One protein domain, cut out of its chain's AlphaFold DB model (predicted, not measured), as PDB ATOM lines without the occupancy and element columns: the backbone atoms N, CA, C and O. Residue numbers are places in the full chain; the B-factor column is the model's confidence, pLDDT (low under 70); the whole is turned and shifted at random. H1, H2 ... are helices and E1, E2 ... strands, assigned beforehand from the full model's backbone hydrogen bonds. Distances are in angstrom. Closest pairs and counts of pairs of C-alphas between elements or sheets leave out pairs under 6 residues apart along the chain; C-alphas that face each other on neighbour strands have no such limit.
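This is residues 340 to 487 of the 488 residues of an uncharacterized protein of Breznakia blatticola (UniProt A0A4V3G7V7). What shape do these atoms make? A strongly twisted antiparallel sheet, with the long strands E1, E2 and E3 in its middle and the short E4 and E5 at its edges, lies between H1 and H2 over one face and H5 over the other: three layers, with helices on both faces of a sheet. The sheet curls round H2; the short H3 packs on residues 346 to 350 of H1, and the short H4 on H5. What are the parts? The printed part has 148 residues with five named helices and five named strands, in the order H1 H2 E1 E2 E3 H3 E4 H4 H5 E5; the class is mixed, and the sheet runs E4 E3 E2 E1 E5. How large is it? It is compact, with a radius of gyration of the C-alphas of 16.2 A, and elongated, spanning 52 by 31 by 20 A.

How do the strands pair? E1, residues 383 to 397, E2, residues 404 to 416, and E3, residues 423 to 434, form a meander, each strand the antiparallel neighbour of the one before; N 393 and O 406 are 2.8 A apart, N 411 and O 428 2.8 A. Edge strand E4, residues 450 to 453, is antiparallel to E3, with N 453 and O 431 at 2.9 A; edge strand E5, residues 482 to 486, is antiparallel to E1, with N 485 and O 394 at 2.8 A. Which helices are on the sheet? H1, residues 344 to 358, is on it at a height of 11.1 A, along the strands, at 17 degrees to E2 on the local plane. H2, residues 362 to 372, is on the same face, its Glu 367 and Leu 452 of E4 being their closest C-alphas at 7.0 A. H5, residues 464 to 478, is on the opposite face; its closest C-alphas with E1 are those of Asp 464 and Val 390, 6.5 A. Which helices touch? H1 and H2 only just touch, only at the corner, with 3 pairs of C-alphas within 8 A, the closest Phe 358 and Phe 364 at 5.7 A. H4, residues 457 to 460, touches H5, the closest C-alphas being Leu 458 and Ala 467, 6.2 A. What of the helix backbones? In H1, H2, H5 and H3, residues 439 to 443, every O i to N i+4 pair is within hydrogen-bond range; H4 is too short for such a pair.

Where are the anchors? H1 begins with C-alpha 344 at (-31.811, 68.446, 100.269), and E5 ends with C-alpha 486 at (-33.965, 50.858, 96.719). How long are the longer elements? From first to last C-alpha, E1 measures 36.4 A, E2 35.7 A, E3 34.3 A, H1 20.7 A and H5 20.3 A. E1 bends by 71 degrees at residue 386.

How far does it reach? The two C-alphas farthest apart, those of Asp 341 and Asp 421, are 52.2 A apart. Is it continuous and confident? The printed part has no cut and no long link; pLDDT is under 70 at residue 361 and residues 478 to 480.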
ATOM      1  N   ASP A 340     -29.879  58.721 102.330       88.19
ATOM      2  CA  ASP A 340     -30.609  59.625 103.213       88.19
ATOM      3  C   ASP A 340     -29.730  60.718 103.831       88.19
ATOM      4  O   ASP A 340     -30.258  61.798 104.118       88.19
ATOM      5  N   ASP A 341     -28.415  60.502 103.893       89.50
ATOM      6  CA  ASP A 341     -27.438  61.453 104.429       89.50
ATOM      7  C   ASP A 341     -27.128  62.607 103.473       89.50
ATOM      8  O   ASP A 341     -26.688  63.672 103.913       89.50
ATOM      9  N   LEU A 342     -27.446  62.460 102.180       89.62
ATOM     10  CA  LEU A 342     -27.396  63.578 101.243       89.62
ATOM     11  C   LEU A 342     -28.379  64.667 101.697       89.62
ATOM     12  O   LEU A 342     -29.585  64.443 101.886       89.62
ATOM     13  N   SER A 343     -27.885  65.896 101.780       91.69
ATOM     14  CA  SER A 343     -28.707  67.067 102.045       91.69
ATOM     15  C   SER A 343     -29.749  67.287 100.943       91.69
ATOM     16  O   SER A 343     -29.656  66.800  99.813       91.69
ATOM     17  N   LYS A 344     -30.770  68.093 101.249       92.81
ATOM     18  CA  LYS A 344     -31.811  68.446 100.269       92.81
ATOM     19  C   LYS A 344     -31.240  69.124  99.022       92.81
ATOM     20  O   LYS A 344     -31.760  68.906  97.929       92.81
ATOM     21  N   ASP A 345     -30.203  69.939  99.188       94.62
ATOM     22  CA  ASP A 345     -29.573  70.654  98.080       94.62
ATOM     23  C   ASP A 345     -28.724  69.709  97.220       94.62
ATOM     24  O   ASP A 345     -28.772  69.801  95.995       94.62
ATOM     25  N   GLU A 346     -28.019  68.757  97.836       94.25
ATOM     26  CA  GLU A 346     -27.275  67.697  97.140       94.25
ATOM     27  C   GLU A 346     -28.200  66.804  96.315       94.25
ATOM     28  O   GLU A 346     -28.000  66.669  95.107       94.25
ATOM     29  N   LYS A 347     -29.283  66.297  96.922       94.31
ATOM     30  CA  LYS A 347     -30.310  65.527  96.199       94.31
ATOM     31  C   LYS A 347     -30.847  66.320  95.014       94.31
ATOM     32  O   LYS A 347     -30.888  65.819  93.898       94.31
ATOM     33  N   LYS A 348     -31.175  67.601  95.214       95.69
ATOM     34  CA  LYS A 348     -31.672  68.471  94.140       95.69
ATOM     35  C   LYS A 348     -30.672  68.643  92.990       95.69
ATOM     36  O   LYS A 348     -31.107  68.716  91.840       95.69
ATOM     37  N   LYS A 349     -29.365  68.728  93.263       96.19
ATOM     38  CA  LYS A 349     -28.334  68.789  92.209       96.19
ATOM     39  C   LYS A 349     -28.318  67.509  91.377       96.19
ATOM     40  O   LYS A 349     -28.350  67.606  90.153       96.19
ATOM     41  N   VAL A 350     -28.342  66.347  92.034       95.25
ATOM     42  CA  VAL A 350     -28.418  65.040  91.362       95.25
ATOM     43  C   VAL A 350     -29.675  64.956  90.492       95.25
ATOM     44  O   VAL A 350     -29.563  64.661  89.307       95.25
ATOM     45  N   GLU A 351     -30.849  65.311  91.028       93.56
ATOM     46  CA  GLU A 351     -32.109  65.309  90.265       93.56
ATOM     47  C   GLU A 351     -32.079  66.261  89.065       93.56
ATOM     48  O   GLU A 351     -32.586  65.938  87.992       93.56
ATOM     49  N   THR A 352     -31.480  67.443  89.224       95.12
ATOM     50  CA  THR A 352     -31.365  68.422  88.132       95.12
ATOM     51  C   THR A 352     -30.490  67.865  87.010       95.12
ATOM     52  O   THR A 352     -30.893  67.885  85.851       95.12
ATOM     53  N   ALA A 353     -29.322  67.316  87.353       95.00
ATOM     54  CA  ALA A 353     -28.411  66.715  86.385       95.00
ATOM     55  C   ALA A 353     -29.022  65.478  85.701       95.00
ATOM     56  O   ALA A 353     -28.856  65.310  84.494       95.00
ATOM     57  N   TRP A 354     -29.762  64.652  86.448       94.50
ATOM     58  CA  TRP A 354     -30.513  63.517  85.912       94.50
ATOM     59  C   TRP A 354     -31.578  63.971  84.909       94.50
ATOM     60  O   TRP A 354     -31.639  63.458  83.794       94.50
ATOM     61  N   THR A 355     -32.373  64.980  85.270       93.12
ATOM     62  CA  THR A 355     -33.408  65.557  84.398       93.12
ATOM     63  C   THR A 355     -32.794  66.067  83.092       93.12
ATOM     64  O   THR A 355     -33.288  65.777  82.006       93.12
ATOM     65  N   GLU A 356     -31.666  66.774  83.172       92.75
ATOM     66  CA  GLU A 356     -30.930  67.242  81.994       92.75
ATOM     67  C   GLU A 356     -30.319  66.109  81.149       92.75
ATOM     68  O   GLU A 356     -30.115  66.289  79.953       92.75
ATOM     69  N   TYR A 357     -29.983  64.959  81.736       92.75
ATOM     70  CA  TYR A 357     -29.477  63.800  80.992       92.75
ATOM     71  C   TYR A 357     -30.617  63.030  80.305       92.75
ATOM     72  O   TYR A 357     -30.549  62.744  79.107       92.75
ATOM     73  N   PHE A 358     -31.676  62.725  81.056       90.75
ATOM     74  CA  PHE A 358     -32.747  61.814  80.657       90.75
ATOM     75  C   PHE A 358     -33.906  62.503  79.915       90.75
ATOM     76  O   PHE A 358     -34.401  61.984  78.905       90.75
ATOM     77  N   GLU A 359     -34.348  63.676  80.388       82.88
ATOM     78  CA  GLU A 359     -35.513  64.387  79.836       82.88
ATOM     79  C   GLU A 359     -35.154  65.329  78.678       82.88
ATOM     80  O   GLU A 359     -35.890  65.360  77.691       82.88
ATOM     81  N   ASP A 360     -34.013  66.035  78.737       80.62
ATOM     82  CA  ASP A 360     -33.498  66.855  77.611       80.62
ATOM     83  C   ASP A 360     -33.114  65.976  76.396       80.62
ATOM     84  O   ASP A 360     -32.983  66.447  75.268       80.62
ATOM     85  N   GLY A 361     -32.988  64.661  76.619       64.56
ATOM     86  CA  GLY A 361     -33.114  63.599  75.621       64.56
ATOM     87  C   GLY A 361     -31.953  63.438  74.643       64.56
ATOM     88  O   GLY A 361     -31.818  62.363  74.076       64.56
ATOM     89  N   SER A 362     -31.092  64.440  74.440       75.00
ATOM     90  CA  SER A 362     -30.035  64.351  73.422       75.00
ATOM     91  C   SER A 362     -29.008  63.259  73.717       75.00
ATOM     92  O   SER A 362     -28.678  62.503  72.818       75.00
ATOM     93  N   ASN A 363     -28.533  63.164  74.962       82.75
ATOM     94  CA  ASN A 363     -27.462  62.236  75.334       82.75
ATOM     95  C   ASN A 363     -28.001  60.815  75.515       82.75
ATOM     96  O   ASN A 363     -27.554  59.892  74.845       82.75
ATOM     97  N   PHE A 364     -29.023  60.663  76.362       90.06
ATOM     98  CA  PHE A 364     -29.651  59.369  76.604       90.06
ATOM     99  C   PHE A 364     -30.210  58.742  75.319       90.06
ATOM    100  O   PHE A 364     -29.988  57.563  75.060       90.06
ATOM    101  N   ASP A 365     -30.927  59.511  74.487       91.12
ATOM    102  CA  ASP A 365     -31.499  58.938  73.269       91.12
ATOM    103  C   ASP A 365     -30.423  58.597  72.221       91.12
ATOM    104  O   ASP A 365     -30.680  57.761  71.358       91.12
ATOM    105  N   GLU A 366     -29.271  59.276  72.219       88.88
ATOM    106  CA  GLU A 366     -28.129  58.930  71.358       88.88
ATOM    107  C   GLU A 366     -27.519  57.599  71.812       88.88
ATOM    108  O   GLU A 366     -27.513  56.648  71.034       88.88
ATOM    109  N   GLU A 367     -27.156  57.484  73.093       90.75
ATOM    110  CA  GLU A 367     -26.569  56.266  73.677       90.75
ATOM    111  C   GLU A 367     -27.481  55.037  73.512       90.75
ATOM    112  O   GLU A 367     -27.028  53.962  73.120       90.75
ATOM    113  N   VAL A 368     -28.790  55.193  73.739       90.81
ATOM    114  CA  VAL A 368     -29.757  54.100  73.548       90.81
ATOM    115  C   VAL A 368     -29.909  53.726  72.074       90.81
ATOM    116  O   VAL A 368     -30.044  52.548  71.755       90.81
ATOM    117  N   ARG A 369     -29.915  54.688  71.141       90.62
ATOM    118  CA  ARG A 369     -30.021  54.357  69.708       90.62
ATOM    119  C   ARG A 369     -28.789  53.610  69.208       90.62
ATOM    120  O   ARG A 369     -28.962  52.692  68.408       90.62
ATOM    121  N   ASP A 370     -27.610  53.973  69.698       89.62
ATOM    122  CA  ASP A 370     -26.356  53.294  69.372       89.62
ATOM    123  C   ASP A 370     -26.381  51.825  69.827       89.62
ATOM    124  O   ASP A 370     -26.056  50.932  69.042       89.62
ATOM    125  N   ASP A 371     -26.854  51.545  71.046       89.06
ATOM    126  CA  ASP A 371     -27.060  50.170  71.533       89.06
ATOM    127  C   ASP A 371     -28.085  49.398  70.676       89.06
ATOM    128  O   ASP A 371     -27.888  48.242  70.289       89.06
ATOM    129  N   LEU A 372     -29.165  50.070  70.283       89.62
ATOM    130  CA  LEU A 372     -30.240  49.482  69.488       89.62
ATOM    131  C   LEU A 372     -29.874  49.211  68.017       89.62
ATOM    132  O   LEU A 372     -30.650  48.548  67.315       89.62
ATOM    133  N   GLU A 373     -28.700  49.634  67.535       87.00
ATOM    134  CA  GLU A 373     -28.219  49.278  66.192       87.00
ATOM    135  C   GLU A 373     -28.065  47.753  66.010       87.00
ATOM    136  O   GLU A 373     -28.042  47.262  64.877       87.00
ATOM    137  N   TYR A 374     -27.976  46.962  67.088       84.88
ATOM    138  CA  TYR A 374     -27.980  45.493  67.015       84.88
ATOM    139  C   TYR A 374     -29.348  44.898  66.653       84.88
ATOM    140  O   TYR A 374     -29.402  43.857  65.992       84.88
ATOM    141  N   ASP A 375     -30.438  45.568  67.020       87.94
ATOM    142  CA  ASP A 375     -31.811  45.111  66.788       87.94
ATOM    143  C   ASP A 375     -32.419  45.666  65.491       87.94
ATOM    144  O   ASP A 375     -33.196  44.979  64.812       87.94
ATOM    145  N   PHE A 376     -32.055  46.896  65.133       91.38
ATOM    146  CA  PHE A 376     -32.630  47.632  64.009       91.38
ATOM    147  C   PHE A 376     -31.613  47.898  62.897       91.38
ATOM    148  O   PHE A 376     -30.402  47.746  63.062       91.38
ATOM    149  N   LYS A 377     -32.096  48.287  61.716       88.69
ATOM    150  CA  LYS A 377     -31.218  48.716  60.626       88.69
ATOM    151  C   LYS A 377     -30.571  50.052  60.950       88.69
ATOM    152  O   LYS A 377     -31.256  51.019  61.273       88.69
ATOM    153  N   ARG A 378     -29.260  50.113  60.732       79.81
ATOM    154  CA  ARG A 378     -28.426  51.295  60.964       79.81
ATOM    155  C   ARG A 378     -28.830  52.528  60.144       79.81
ATOM    156  O   ARG A 378     -28.574  53.649  60.553       79.81
ATOM    157  N   ASP A 379     -29.446  52.333  58.981       80.31
ATOM    158  CA  ASP A 379     -29.951  53.403  58.114       80.31
ATOM    159  C   ASP A 379     -31.448  53.707  58.319       80.31
ATOM    160  O   ASP A 379     -32.002  54.571  57.634       80.31
ATOM    161  N   SER A 380     -32.105  53.030  59.267       80.00
ATOM    162  CA  SER A 380     -33.509  53.268  59.609       80.00
ATOM    163  C   SER A 380     -33.659  54.257  60.765       80.00
ATOM    164  O   SER A 380     -32.787  54.403  61.619       80.00
ATOM    165  N   THR A 381     -34.790  54.961  60.799       87.44
ATOM    166  CA  THR A 381     -35.124  55.827  61.935       87.44
ATOM    167  C   THR A 381     -35.595  54.970  63.108       87.44
ATOM    168  O   THR A 381     -36.681  54.397  63.044       87.44
ATOM    169  N   ILE A 382     -34.809  54.918  64.186       92.00
ATOM    170  CA  ILE A 382     -35.202  54.275  65.448       92.00
ATOM    171  C   ILE A 382     -36.006  55.279  66.282       92.00
ATOM    172  O   ILE A 382     -35.477  56.277  66.787       92.00
ATOM    173  N   ALA A 383     -37.306  55.024  66.420       92.19
ATOM    174  CA  ALA A 383     -38.209  55.847  67.213       92.19
ATOM    175  C   ALA A 383     -38.276  55.335  68.659       92.19
ATOM    176  O   ALA A 383     -38.695  54.203  68.902       92.19
ATOM    177  N   LEU A 384     -37.913  56.192  69.616       92.81
ATOM    178  CA  LEU A 384     -38.088  55.945  71.049       92.81
ATOM    179  C   LEU A 384     -39.449  56.517  71.461       92.81
ATOM    180  O   LEU A 384     -39.689  57.714  71.314       92.81
ATOM    181  N   SER A 385     -40.368  55.653  71.891       88.12
ATOM    182  CA  SER A 385     -41.797  55.989  72.030       88.12
ATOM    183  C   SER A 385     -42.297  56.037  73.473       88.12
ATOM    184  O   SER A 385     -43.293  56.703  73.747       88.12
ATOM    185  N   ASP A 386     -41.611  55.353  74.386       89.88
ATOM    186  CA  ASP A 386     -41.926  55.319  75.813       89.88
ATOM    187  C   ASP A 386     -40.617  55.175  76.592       89.88
ATOM    188  O   ASP A 386     -39.826  54.281  76.283       89.88
ATOM    189  N   LYS A 387     -40.378  56.077  77.545       92.75
ATOM    190  CA  LYS A 387     -39.184  56.121  78.399       92.75
ATOM    191  C   LYS A 387     -39.651  56.262  79.841       92.75
ATOM    192  O   LYS A 387     -40.319  57.242  80.165       92.75
ATOM    193  N   GLN A 388     -39.326  55.297  80.692       93.75
ATOM    194  CA  GLN A 388     -39.816  55.260  82.070       93.75
ATOM    195  C   GLN A 388     -38.707  54.847  83.028       93.75
ATOM    196  O   GLN A 388     -38.018  53.860  82.793       93.75
ATOM    197  N   VAL A 389     -38.569  55.570  84.137       94.81
ATOM    198  CA  VAL A 389     -37.763  55.110  85.271       94.81
ATOM    199  C   VAL A 389     -38.603  54.104  86.049       94.81
ATOM    200  O   VAL A 389     -39.633  54.465  86.615       94.81
ATOM    201  N   VAL A 390     -38.182  52.841  86.054       95.62
ATOM    202  CA  VAL A 390     -38.883  51.749  86.751       95.62
ATOM    203  C   VAL A 390     -38.270  51.451  88.120       95.62
ATOM    204  O   VAL A 390     -38.928  50.877  88.991       95.62
ATOM    205  N   GLY A 391     -37.034  51.898  88.353       95.62
ATOM    206  CA  GLY A 391     -36.378  51.799  89.648       95.62
ATOM    207  C   GLY A 391     -35.230  52.770  89.814       95.62
ATOM    208  O   GLY A 391     -34.672  53.285  88.846       95.62
ATOM    209  N   ARG A 392     -34.882  52.994  91.077       96.44
ATOM    210  CA  ARG A 392     -33.727  53.776  91.483       96.44
ATOM    211  C   ARG A 392     -33.115  53.154  92.729       96.44
ATOM    212  O   ARG A 392     -33.852  52.790  93.647       96.44
ATOM    213  N   TYR A 393     -31.797  53.059  92.763       95.25
ATOM    214  CA  TYR A 393     -31.044  52.450  93.848       95.25
ATOM    215  C   TYR A 393     -29.853  53.317  94.234       95.25
ATOM    216  O   TYR A 393     -29.321  54.056  93.407       95.25
ATOM    217  N   TYR A 394     -29.460  53.203  95.494       94.62
ATOM    218  CA  TYR A 394     -28.150  53.590  95.987       94.62
ATOM    219  C   TYR A 394     -27.366  52.313  96.269       94.62
ATOM    220  O   TYR A 394     -27.880  51.458  96.990       94.62
ATOM    221  N   GLY A 395     -26.192  52.171  95.671       92.75
ATOM    222  CA  GLY A 395     -25.247  51.107  95.975       92.75
ATOM    223  C   GLY A 395     -24.156  51.651  96.877       92.75
ATOM    224  O   GLY A 395     -23.413  52.528  96.447       92.75
ATOM    225  N   ASP A 396     -24.110  51.136  98.100       90.38
ATOM    226  CA  ASP A 396     -23.023  51.339  99.063       90.38
ATOM    227  C   ASP A 396     -21.888  50.374  98.717       90.38
ATOM    228  O   ASP A 396     -22.133  49.165  98.669       90.38
ATOM    229  N   SER A 397     -20.710  50.899  98.389       88.56
ATOM    230  CA  SER A 397     -19.569  50.124  97.901       88.56
ATOM    231  C   SER A 397     -18.716  49.576  99.048       88.56
ATOM    232  O   SER A 397     -18.486  50.241 100.051       88.56
ATOM    233  N   GLU A 398     -18.148  48.380  98.885       85.12
ATOM    234  CA  GLU A 398     -17.085  47.883  99.768       85.12
ATOM    235  C   GLU A 398     -15.759  48.644  99.564       85.12
ATOM    236  O   GLU A 398     -14.880  48.579 100.427       85.12
ATOM    237  N   TYR A 399     -15.603  49.360  98.441       83.50
ATOM    238  CA  TYR A 399     -14.441  50.202  98.154       83.50
ATOM    239  C   TYR A 399     -14.747  51.673  98.383       83.50
ATOM    240  O   TYR A 399     -15.667  52.237  97.785       83.50
ATOM    241  N   ALA A 400     -13.904  52.301  99.198       81.00
ATOM    242  CA  ALA A 400     -14.137  53.665  99.596       81.00
ATOM    243  C   ALA A 400     -14.067  54.645  98.410       81.00
ATOM    244  O   ALA A 400     -13.041  54.764  97.735       81.00
ATOM    245  N   GLY A 401     -15.140  55.404  98.221       82.62
ATOM    246  CA  GLY A 401     -15.299  56.465  97.240       82.62
ATOM    247  C   GLY A 401     -16.129  56.060  96.034       82.62
ATOM    248  O   GLY A 401     -16.471  56.952  95.264       82.62
ATOM    249  N   ASP A 402     -16.492  54.781  95.914       88.00
ATOM    250  CA  ASP A 402     -17.054  54.189  94.694       88.00
ATOM    251  C   ASP A 402     -18.586  54.013  94.755       88.00
ATOM    252  O   ASP A 402     -19.181  53.370  93.890       88.00
ATOM    253  N   ASP A 403     -19.252  54.603  95.753       91.06
ATOM    254  CA  ASP A 403     -20.712  54.569  95.885       91.06
ATOM    255  C   ASP A 403     -21.419  55.019  94.605       91.06
ATOM    256  O   ASP A 403     -20.973  55.924  93.888       91.06
ATOM    257  N   VAL A 404     -22.577  54.419  94.331       92.75
ATOM    258  CA  VAL A 404     -23.267  54.579  93.050       92.75
ATOM    259  C   VAL A 404     -24.748  54.896  93.226       92.75
ATOM    260  O   VAL A 404     -25.443  54.342  94.074       92.75
ATOM    261  N   ILE A 405     -25.284  55.765  92.369       94.75
ATOM    262  CA  ILE A 405     -26.734  55.901  92.181       94.75
ATOM    263  C   ILE A 405     -27.099  55.285  90.837       94.75
ATOM    264  O   ILE A 405     -26.633  55.746  89.799       94.75
ATOM    265  N   VAL A 406     -27.978  54.284  90.855       94.75
ATOM    266  CA  VAL A 406     -28.402  53.541  89.663       94.75
ATOM    267  C   VAL A 406     -29.862  53.834  89.358       94.75
ATOM    268  O   VAL A 406     -30.737  53.647  90.203       94.75
ATOM    269  N   TYR A 407     -30.139  54.246  88.128       95.38
ATOM    270  CA  TYR A 407     -31.473  54.339  87.552       95.38
ATOM    271  C   TYR A 407     -31.703  53.143  86.634       95.38
ATOM    272  O   TYR A 407     -30.904  52.871  85.740       95.38
ATOM    273  N   VAL A 408     -32.822  52.450  86.835       95.44
ATOM    274  CA  VAL A 408     -33.284  51.386  85.940       95.44
ATOM    275  C   VAL A 408     -34.337  51.985  85.030       95.44
ATOM    276  O   VAL A 408     -35.404  52.414  85.486       95.44
ATOM    277  N   VAL A 409     -34.022  52.046  83.742       94.38
ATOM    278  CA  VAL A 409     -34.836  52.733  82.744       94.38
ATOM    279  C   VAL A 409     -35.373  51.741  81.734       94.38
ATOM    280  O   VAL A 409     -34.617  51.004  81.115       94.38
ATOM    281  N   LYS A 410     -36.682  51.776  81.518       94.56
ATOM    282  CA  LYS A 410     -37.385  51.035  80.479       94.56
ATOM    283  C   LYS A 410     -37.577  51.913  79.252       94.56
ATOM    284  O   LYS A 410     -38.116  53.017  79.358       94.56
ATOM    285  N   VAL A 411     -37.196  51.403  78.086       93.38
ATOM    286  CA  VAL A 411     -37.379  52.083  76.801       93.38
ATOM    287  C   VAL A 411     -38.108  51.182  75.820       93.38
ATOM    288  O   VAL A 411     -37.714  50.043  75.583       93.38
ATOM    289  N   THR A 412     -39.158  51.716  75.200       93.81
ATOM    290  CA  THR A 412     -39.826  51.078  74.063       93.81
ATOM    291  C   THR A 412     -39.393  51.730  72.761       93.81
ATOM    292  O   THR A 412     -39.699  52.902  72.507       93.81
ATOM    293  N   ALA A 413     -38.753  50.940  71.905       93.44
ATOM    294  CA  ALA A 413     -38.260  51.368  70.608       93.44
ATOM    295  C   ALA A 413     -38.979  50.647  69.464       93.44
ATOM    296  O   ALA A 413     -39.384  49.486  69.579       93.44
ATOM    297  N   SER A 414     -39.122  51.340  68.341       94.12
ATOM    298  CA  SER A 414     -39.621  50.770  67.093       94.12
ATOM    299  C   SER A 414     -38.797  51.242  65.906       94.12
ATOM    300  O   SER A 414     -38.361  52.394  65.872       94.12
ATOM    301  N   GLY A 415     -38.647  50.367  64.923       92.75
ATOM    302  CA  GLY A 415     -37.934  50.637  63.685       92.75
ATOM    303  C   GLY A 415     -37.919  49.408  62.784       92.75
ATOM    304  O   GLY A 415     -38.529  48.377  63.090       92.75
ATOM    305  N   THR A 416     -37.183  49.496  61.683       93.44
ATOM    306  CA  THR A 416     -37.044  48.383  60.743       93.44
ATOM    307  C   THR A 416     -36.019  47.374  61.262       93.44
ATOM    308  O   THR A 416     -34.900  47.743  61.616       93.44
ATOM    309  N   GLU A 417     -36.391  46.096  61.312       91.75
ATOM    310  CA  GLU A 417     -35.553  45.009  61.820       91.75
ATOM    311  C   GLU A 417     -34.245  44.854  61.029       91.75
ATOM    312  O   GLU A 417     -34.202  44.962  59.804       91.75
ATOM    313  N   ARG A 418     -33.140  44.571  61.728       87.44
ATOM    314  CA  ARG A 418     -31.795  44.552  61.128       87.44
ATOM    315  C   ARG A 418     -31.655  43.619  59.916       87.44
ATOM    316  O   ARG A 418     -30.987  43.974  58.944       87.44
ATOM    317  N   TYR A 419     -32.266  42.436  59.974       87.69
ATOM    318  CA  TYR A 419     -32.107  41.375  58.967       87.69
ATOM    319  C   TYR A 419     -33.366  41.106  58.129       87.69
ATOM    320  O   TYR A 419     -33.305  40.308  57.194       87.69
ATOM    321  N   ASP A 420     -34.482  41.768  58.434       84.19
ATOM    322  CA  ASP A 420     -35.762  41.618  57.738       84.19
ATOM    323  C   ASP A 420     -36.369  43.012  57.520       84.19
ATOM    324  O   ASP A 420     -36.300  43.866  58.394       84.19
ATOM    325  N   ASP A 421     -36.975  43.283  56.366       86.94
ATOM    326  CA  ASP A 421     -37.585  44.589  56.046       86.94
ATOM    327  C   ASP A 421     -38.934  44.803  56.769       86.94
ATOM    328  O   ASP A 421     -39.873  45.391  56.228       86.94
ATOM    329  N   LYS A 422     -39.064  44.282  57.990       92.19
ATOM    330  CA  LYS A 422     -40.272  44.348  58.810       92.19
ATOM    331  C   LYS A 422     -40.118  45.370  59.917       92.19
ATOM    332  O   LYS A 422     -39.049  45.541  60.494       92.19
ATOM    333  N   GLU A 423     -41.233  45.998  60.258       91.81
ATOM    334  CA  GLU A 423     -41.333  46.803  61.469       91.81
ATOM    335  C   GLU A 423     -41.271  45.896  62.700       91.81
ATOM    336  O   GLU A 423     -42.067  44.963  62.846       91.81
ATOM    337  N   LYS A 424     -40.331  46.198  63.594       92.44
ATOM    338  CA  LYS A 424     -40.152  45.540  64.883       92.44
ATOM    339  C   LYS A 424     -40.390  46.567  65.982       92.44
ATOM    340  O   LYS A 424     -40.050  47.742  65.858       92.44
ATOM    341  N   LYS A 425     -40.990  46.115  67.076       93.19
ATOM    342  CA  LYS A 425     -41.139  46.892  68.303       93.19
ATOM    343  C   LYS A 425     -40.549  46.073  69.436       93.19
ATOM    344  O   LYS A 425     -40.937  44.918  69.597       93.19
ATOM    345  N   ILE A 426     -39.631  46.663  70.190       91.00
ATOM    346  CA  ILE A 426     -38.992  46.013  71.333       91.00
ATOM    347  C   ILE A 426     -39.065  46.900  72.565       91.00
ATOM    348  O   ILE A 426     -39.235  48.118  72.476       91.00
ATOM    349  N   THR A 427     -38.948  46.270  73.723       92.06
ATOM    350  CA  THR A 427     -38.776  46.933  75.011       92.06
ATOM    351  C   THR A 427     -37.444  46.473  75.585       92.06
ATOM    352  O   THR A 427     -37.145  45.283  75.522       92.06
ATOM    353  N   ARG A 428     -36.638  47.411  76.081       91.31
ATOM    354  CA  ARG A 428     -35.328  47.164  76.692       91.31
ATOM    355  C   ARG A 428     -35.235  47.871  78.037       91.31
ATOM    356  O   ARG A 428     -35.893  48.897  78.233       91.31
ATOM    357  N   TYR A 429     -34.412  47.327  78.923       93.69
ATOM    358  CA  TYR A 429     -34.061  47.943  80.196       93.69
ATOM    359  C   TYR A 429     -32.584  48.335  80.182       93.69
ATOM    360  O   TYR A 429     -31.762  47.627  79.608       93.69
ATOM    361  N   TYR A 430     -32.265  49.456  80.819       92.19
ATOM    362  CA  TYR A 430     -30.921  50.019  80.889       92.19
ATOM    363  C   TYR A 430     -30.573  50.390  82.328       92.19
ATOM    364  O   TYR A 430     -31.420  50.934  83.048       92.19
ATOM    365  N   HIS A 431     -29.322  50.145  82.727       93.00
ATOM    366  CA  HIS A 431     -28.731  50.758  83.914       93.00
ATOM    367  C   HIS A 431     -28.091  52.078  83.507       93.00
ATOM    368  O   HIS A 431     -27.184  52.094  82.677       93.00
ATOM    369  N   ILE A 432     -28.541  53.175  84.107       93.56
ATOM    370  CA  ILE A 432     -27.841  54.454  84.030       93.56
ATOM    371  C   ILE A 432     -27.294  54.759  85.412       93.56
ATOM    372  O   ILE A 432     -28.070  54.834  86.366       93.56
ATOM    373  N   ASN A 433     -25.984  54.943  85.535       92.62
ATOM    374  CA  ASN A 433     -25.366  55.193  86.830       92.62
ATOM    375  C   ASN A 433     -24.681  56.552  86.921       92.62
ATOM    376  O   ASN A 433     -24.217  57.114  85.933       92.62
ATOM    377  N   LEU A 434     -24.667  57.074  88.144       93.81
ATOM    378  CA  LEU A 434     -23.760  58.107  88.613       93.81
ATOM    379  C   LEU A 434     -22.808  57.433  89.601       93.81
ATOM    380  O   LEU A 434     -23.261  57.016  90.665       93.81
ATOM    381  N   GLN A 435     -21.540  57.312  89.223       91.81
ATOM    382  CA  GLN A 435     -20.473  56.723  90.040       91.81
ATOM    383  C   GLN A 435     -19.794  57.781  90.925       91.81
ATOM    384  O   GLN A 435     -20.018  58.989  90.757       91.81
ATOM    385  N   ASP A 436     -18.953  57.316  91.843       90.00
ATOM    386  CA  ASP A 436     -18.128  58.101  92.760       90.00
ATOM    387  C   ASP A 436     -18.930  59.076  93.645       90.00
ATOM    388  O   ASP A 436     -18.606  60.272  93.758       90.00
ATOM    389  N   VAL A 437     -20.046  58.612  94.217       90.75
ATOM    390  CA  VAL A 437     -21.026  59.453  94.918       90.75
ATOM    391  C   VAL A 437     -20.485  59.938  96.267       90.75
ATOM    392  O   VAL A 437     -20.734  59.375  97.324       90.75
ATOM    393  N   THR A 438     -19.801  61.080  96.234       88.50
ATOM    394  CA  THR A 438     -19.276  61.797  97.410       88.50
ATOM    395  C   THR A 438     -19.767  63.255  97.438       88.50
ATOM    396  O   THR A 438     -20.195  63.782  96.400       88.50
ATOM    397  N   PRO A 439     -19.671  63.987  98.569       86.69
ATOM    398  CA  PRO A 439     -20.004  65.410  98.635       86.69
ATOM    399  C   PRO A 439     -19.274  66.248  97.575       86.69
ATOM    400  O   PRO A 439     -19.887  67.102  96.926       86.69
ATOM    401  N   LYS A 440     -17.978  65.981  97.336       86.81
ATOM    402  CA  LYS A 440     -17.190  66.696  96.316       86.81
ATOM    403  C   LYS A 440     -17.688  66.402  94.900       86.81
ATOM    404  O   LYS A 440     -17.747  67.326  94.080       86.81
ATOM    405  N   THR A 441     -18.051  65.154  94.598       88.38
ATOM    406  CA  THR A 441     -18.589  64.777  93.282       88.38
ATOM    407  C   THR A 441     -19.968  65.393  93.063       88.38
ATOM    408  O   THR A 441     -20.203  66.023  92.027       88.38
ATOM    409  N   ILE A 442     -20.857  65.317  94.060       92.06
ATOM    410  CA  ILE A 442     -22.203  65.900  93.990       92.06
ATOM    411  C   ILE A 442     -22.144  67.418  93.830       92.06
ATOM    412  O   ILE A 442     -22.960  67.998  93.109       92.06
ATOM    413  N   GLU A 443     -21.174  68.101  94.445       91.19
ATOM    414  CA  GLU A 443     -21.050  69.548  94.289       91.19
ATOM    415  C   GLU A 443     -20.906  69.964  92.815       91.19
ATOM    416  O   GLU A 443     -21.451  71.001  92.417       91.19
ATOM    417  N   LYS A 444     -20.221  69.131  92.021       92.56
ATOM    418  CA  LYS A 444     -19.849  69.367  90.622       92.56
ATOM    419  C   LYS A 444     -20.674  68.549  89.619       92.56
ATOM    420  O   LYS A 444     -20.364  68.608  88.425       92.56
ATOM    421  N   VAL A 445     -21.685  67.802  90.071       94.94
ATOM    422  CA  VAL A 445     -22.476  66.894  89.226       94.94
ATOM    423  C   VAL A 445     -23.171  67.637  88.082       94.94
ATOM    424  O   VAL A 445     -23.676  68.750  88.248       94.94
ATOM    425  N   LYS A 446     -23.165  67.020  86.897       93.56
ATOM    426  CA  LYS A 446     -23.762  67.516  85.644       93.56
ATOM    427  C   LYS A 446     -24.256  66.335  84.812       93.56
ATOM    428  O   LYS A 446     -23.856  65.203  85.066       93.56
ATOM    429  N   LYS A 447     -25.063  66.601  83.780       91.31
ATOM    430  CA  LYS A 447     -25.652  65.555  82.925       91.31
ATOM    431  C   LYS A 447     -24.652  64.556  82.334       91.31
ATOM    432  O   LYS A 447     -24.957  63.383  82.230       91.31
ATOM    433  N   ASN A 448     -23.438  64.993  81.998       89.38
ATOM    434  CA  ASN A 448     -22.399  64.148  81.398       89.38
ATOM    435  C   ASN A 448     -21.659  63.239  82.397       89.38
ATOM    436  O   ASN A 448     -20.641  62.662  82.033       89.38
ATOM    437  N   LYS A 449     -22.090  63.212  83.662       92.81
ATOM    438  CA  LYS A 449     -21.599  62.273  84.678       92.81
ATOM    439  C   LYS A 449     -22.480  61.035  84.819       92.81
ATOM    440  O   LYS A 449     -22.104  60.133  85.552       92.81
ATOM    441  N   PHE A 450     -23.634  61.020  84.154       93.06
ATOM    442  CA  PHE A 450     -24.449  59.824  84.026       93.06
ATOM    443  C   PHE A 450     -23.972  59.014  82.831       93.06
ATOM    444  O   PHE A 450     -23.732  59.586  81.765       93.06
ATOM    445  N   GLU A 451     -23.861  57.705  83.016       90.25
ATOM    446  CA  GLU A 451     -23.367  56.790  81.992       90.25
ATOM    447  C   GLU A 451     -24.319  55.606  81.829       90.25
ATOM    448  O   GLU A 451     -24.734  54.980  82.812       90.25
ATOM    449  N   LEU A 452     -24.660  55.286  80.576       90.31
ATOM    450  CA  LEU A 452     -25.341  54.044  80.239       90.31
ATOM    451  C   LEU A 452     -24.361  52.881  80.368       90.31
ATOM    452  O   LEU A 452     -23.367  52.793  79.650       90.31
ATOM    453  N   THR A 453     -24.661  51.962  81.280       84.88
ATOM    454  CA  THR A 453     -23.905  50.723  81.440       84.88
ATOM    455  C   THR A 453     -24.664  49.581  80.796       84.88
ATOM    456  O   THR A 453     -25.816  49.297  81.128       84.88
ATOM    457  N   TYR A 454     -24.002  48.929  79.844       71.75
ATOM    458  CA  TYR A 454     -24.537  47.739  79.208       71.75
ATOM    459  C   TYR A 454     -24.523  46.572  80.201       71.75
ATOM    460  O   TYR A 454     -23.461  46.158  80.668       71.75
ATOM    461  N   SER A 455     -25.698  46.010  80.471       73.12
ATOM    462  CA  SER A 455     -25.859  44.755  81.201       73.12
ATOM    463  C   SER A 455     -26.509  43.745  80.267       73.12
ATOM    464  O   SER A 455     -27.640  43.935  79.815       73.12
ATOM    465  N   SER A 456     -25.790  42.659  79.969       72.56
ATOM    466  CA  SER A 456     -26.356  41.546  79.201       72.56
ATOM    467  C   SER A 456     -27.541  40.908  79.924       72.56
ATOM    468  O   SER A 456     -28.464  40.427  79.277       72.56
ATOM    469  N   GLU A 457     -27.536  40.943  81.254       74.69
ATOM    470  CA  GLU A 457     -28.574  40.393  82.117       74.69
ATOM    471  C   GLU A 457     -29.922  41.095  81.886       74.69
ATOM    472  O   GLU A 457     -30.952  40.434  81.815       74.69
ATOM    473  N   LEU A 458     -29.923  42.409  81.621       80.94
ATOM    474  CA  LEU A 458     -31.144  43.157  81.302       80.94
ATOM    475  C   LEU A 458     -31.680  42.949  79.878       80.94
ATOM    476  O   LEU A 458     -32.790  43.393  79.566       80.94
ATOM    477  N   THR A 459     -30.922  42.300  78.989       74.88
ATOM    478  CA  THR A 459     -31.340  42.168  77.584       74.88
ATOM    479  C   THR A 459     -32.459  41.149  77.378       74.88
ATOM    480  O   THR A 459     -33.265  41.337  76.464       74.88
ATOM    481  N   ASP A 460     -32.565  40.138  78.243       76.81
ATOM    482  CA  ASP A 460     -33.544  39.045  78.143       76.81
ATOM    483  C   ASP A 460     -34.703  39.170  79.151       76.81
ATOM    484  O   ASP A 460     -35.445  38.217  79.389       76.81
ATOM    485  N   VAL A 461     -34.883  40.354  79.743       87.44
ATOM    486  CA  VAL A 461     -35.893  40.583  80.778       87.44
ATOM    487  C   VAL A 461     -37.244  41.002  80.193       87.44
ATOM    488  O   VAL A 461     -37.348  41.976  79.444       87.44
ATOM    489  N   ASP A 462     -38.311  40.321  80.620       84.44
ATOM    490  CA  ASP A 462     -39.664  40.519  80.086       84.44
ATOM    491  C   ASP A 462     -40.515  41.539  80.869       84.44
ATOM    492  O   ASP A 462     -41.501  42.066  80.340       84.44
ATOM    493  N   ASN A 463     -40.186  41.837  82.132       92.81
ATOM    494  CA  ASN A 463     -41.022  42.687  82.986       92.81
ATOM    495  C   ASN A 463     -40.231  43.515  84.016       92.81
ATOM    496  O   ASN A 463     -39.067  43.248  84.291       92.81
ATOM    497  N   ASP A 464     -40.889  44.530  84.584       95.19
ATOM    498  CA  ASP A 464     -40.248  45.487  85.493       95.19
ATOM    499  C   ASP A 464     -39.756  44.827  86.792       95.19
ATOM    500  O   ASP A 464     -38.768  45.280  87.352       95.19
ATOM    501  N   ALA A 465     -40.436  43.792  87.301       94.88
ATOM    502  CA  ALA A 465     -40.036  43.143  88.550       94.88
ATOM    503  C   ALA A 465     -38.722  42.378  88.368       94.88
ATOM    504  O   ALA A 465     -37.792  42.594  89.139       94.88
ATOM    505  N   ASP A 466     -38.633  41.588  87.300       94.00
ATOM    506  CA  ASP A 466     -37.426  40.848  86.935       94.00
ATOM    507  C   ASP A 466     -36.263  41.818  86.655       94.00
ATOM    508  O   ASP A 466     -35.148  41.589  87.102       94.00
ATOM    509  N   ALA A 467     -36.519  42.962  86.004       93.81
ATOM    510  CA  ALA A 467     -35.465  43.940  85.699       93.81
ATOM    511  C   ALA A 467     -34.864  44.544  86.972       93.81
ATOM    512  O   ALA A 467     -33.672  44.824  87.039       93.81
ATOM    513  N   LEU A 468     -35.702  44.760  87.985       94.75
ATOM    514  CA  LEU A 468     -35.294  45.288  89.279       94.75
ATOM    515  C   LEU A 468     -34.563  44.252  90.138       94.75
ATOM    516  O   LEU A 468     -33.714  44.649  90.934       94.75
ATOM    517  N   GLU A 469     -34.912  42.971  90.009       92.62
ATOM    518  CA  GLU A 469     -34.220  41.851  90.659       92.62
ATOM    519  C   GLU A 469     -32.835  41.645  90.036       92.62
ATOM    520  O   GLU A 469     -31.838  41.724  90.747       92.62
ATOM    521  N   GLU A 470     -32.754  41.557  88.705       91.69
ATOM    522  CA  GLU A 470     -31.490  41.427  87.967       91.69
ATOM    523  C   GLU A 470     -30.552  42.621  88.193       91.69
ATOM    524  O   GLU A 470     -29.335  42.458  88.238       91.69
ATOM    525  N   THR A 471     -31.078  43.840  88.388       91.81
ATOM    526  CA  THR A 471     -30.244  44.975  88.817       91.81
ATOM    527  C   THR A 471     -29.573  44.701  90.159       91.81
ATOM    528  O   THR A 471     -28.383  44.966  90.297       91.81
ATOM    529  N   VAL A 472     -30.309  44.206  91.155       92.00
ATOM    530  CA  VAL A 472     -29.725  43.912  92.472       92.00
ATOM    531  C   VAL A 472     -28.698  42.789  92.339       92.00
ATOM    532  O   VAL A 472     -27.563  42.965  92.769       92.00
ATOM    533  N   ASP A 473     -29.034  41.707  91.639       89.81
ATOM    534  CA  ASP A 473     -28.129  40.573  91.429       89.81
ATOM    535  C   ASP A 473     -26.862  40.952  90.642       89.81
ATOM    536  O   ASP A 473     -25.776  40.440  90.922       89.81
ATOM    537  N   TYR A 474     -26.958  41.880  89.686       88.00
ATOM    538  CA  TYR A 474     -25.804  42.376  88.936       88.00
ATOM    539  C   TYR A 474     -24.799  43.094  89.846       88.00
ATOM    540  O   TYR A 474     -23.605  42.785  89.808       88.00
ATOM    541  N   TYR A 475     -25.277  44.030  90.671       88.31
ATOM    542  CA  TYR A 475     -24.417  44.841  91.535       88.31
ATOM    543  C   TYR A 475     -23.954  44.072  92.784       88.31
ATOM    544  O   TYR A 475     -22.770  44.113  93.114       88.31
ATOM    545  N   GLU A 476     -24.841  43.310  93.431       88.88
ATOM    546  CA  GLU A 476     -24.512  42.541  94.639       88.88
ATOM    547  C   GLU A 476     -23.816  41.210  94.320       88.88
ATOM    548  O   GLU A 476     -22.943  40.782  95.064       88.88
ATOM    549  N   GLY A 477     -24.176  40.526  93.229       72.56
ATOM    550  CA  GLY A 477     -23.764  39.139  92.979       72.56
ATOM    551  C   GLY A 477     -22.583  38.958  92.023       72.56
ATOM    552  O   GLY A 477     -21.795  38.023  92.191       72.56
ATOM    553  N   ARG A 478     -22.442  39.806  90.993       61.91
ATOM    554  CA  ARG A 478     -21.361  39.659  89.994       61.91
ATOM    555  C   ARG A 478     -20.057  40.315  90.432       61.91
ATOM    556  O   ARG A 478     -18.986  39.802  90.102       61.91
ATOM    557  N   TYR A 479     -20.167  41.420  91.162       56.66
ATOM    558  CA  TYR A 479     -19.032  42.165  91.692       56.66
ATOM    559  C   TYR A 479     -18.803  41.895  93.187       56.66
ATOM    560  O   TYR A 479     -17.661  41.945  93.606       56.66
ATOM    561  N   ASN A 480     -19.821  41.485  93.968       61.19
ATOM    562  CA  ASN A 480     -19.749  41.384  95.443       61.19
ATOM    563  C   ASN A 480     -19.315  42.685  96.137       61.19
ATOM    564  O   ASN A 480     -19.010  42.670  97.321       61.19
ATOM    565  N   ASP A 481     -19.308  43.797  95.411       80.88
ATOM    566  CA  ASP A 481     -18.687  45.029  95.868       80.88
ATOM    567  C   ASP A 481     -19.734  46.048  96.333       80.88
ATOM    568  O   ASP A 481     -19.348  47.131  96.740       80.88
ATOM    569  N   TYR A 482     -21.041  45.744  96.266       89.31
ATOM    570  CA  TYR A 482     -22.105  46.697  96.604       89.31
ATOM    571  C   TYR A 482     -23.219  46.094  97.463       89.31
ATOM    572  O   TYR A 482     -23.614  44.946  97.268       89.31
ATOM    573  N   THR A 483     -23.801  46.920  98.337       91.38
ATOM    574  CA  THR A 483     -25.090  46.681  99.004       91.38
ATOM    575  C   THR A 483     -26.150  47.630  98.439       91.38
ATOM    576  O   THR A 483     -26.054  48.851  98.586       91.38
ATOM    577  N   MET A 484     -27.196  47.093  97.800       92.69
ATOM    578  CA  MET A 484     -28.154  47.892  97.031       92.69
ATOM    579  C   MET A 484     -29.401  48.263  97.843       92.69
ATOM    580  O   MET A 484     -30.247  47.437  98.185       92.69
ATOM    581  N   THR A 485     -29.599  49.561  98.069       94.50
ATOM    582  CA  THR A 485     -30.792  50.108  98.725       94.50
ATOM    583  C   THR A 485     -31.719  50.775  97.717       94.50
ATOM    584  O   THR A 485     -31.380  51.777  97.085       94.50
ATOM    585  N   LYS A 486     -32.947  50.260  97.591       94.19
ATOM    586  CA  LYS A 486     -33.965  50.858  96.719       94.19
ATOM    587  C   LYS A 486     -34.421  52.220  97.247       94.19
ATOM    588  O   LYS A 486     -34.905  52.334  98.375       94.19
ATOM    589  N   LEU A 487     -34.337  53.236  96.396       92.62
ATOM    590  CA  LEU A 487     -34.764  54.598  96.697       92.62
ATOM    591  C   LEU A 487     -36.257  54.783  96.409       92.62
ATOM    592  O   LEU A 487     -36.822  54.150  95.514       92.62
TER     593      LEU A 487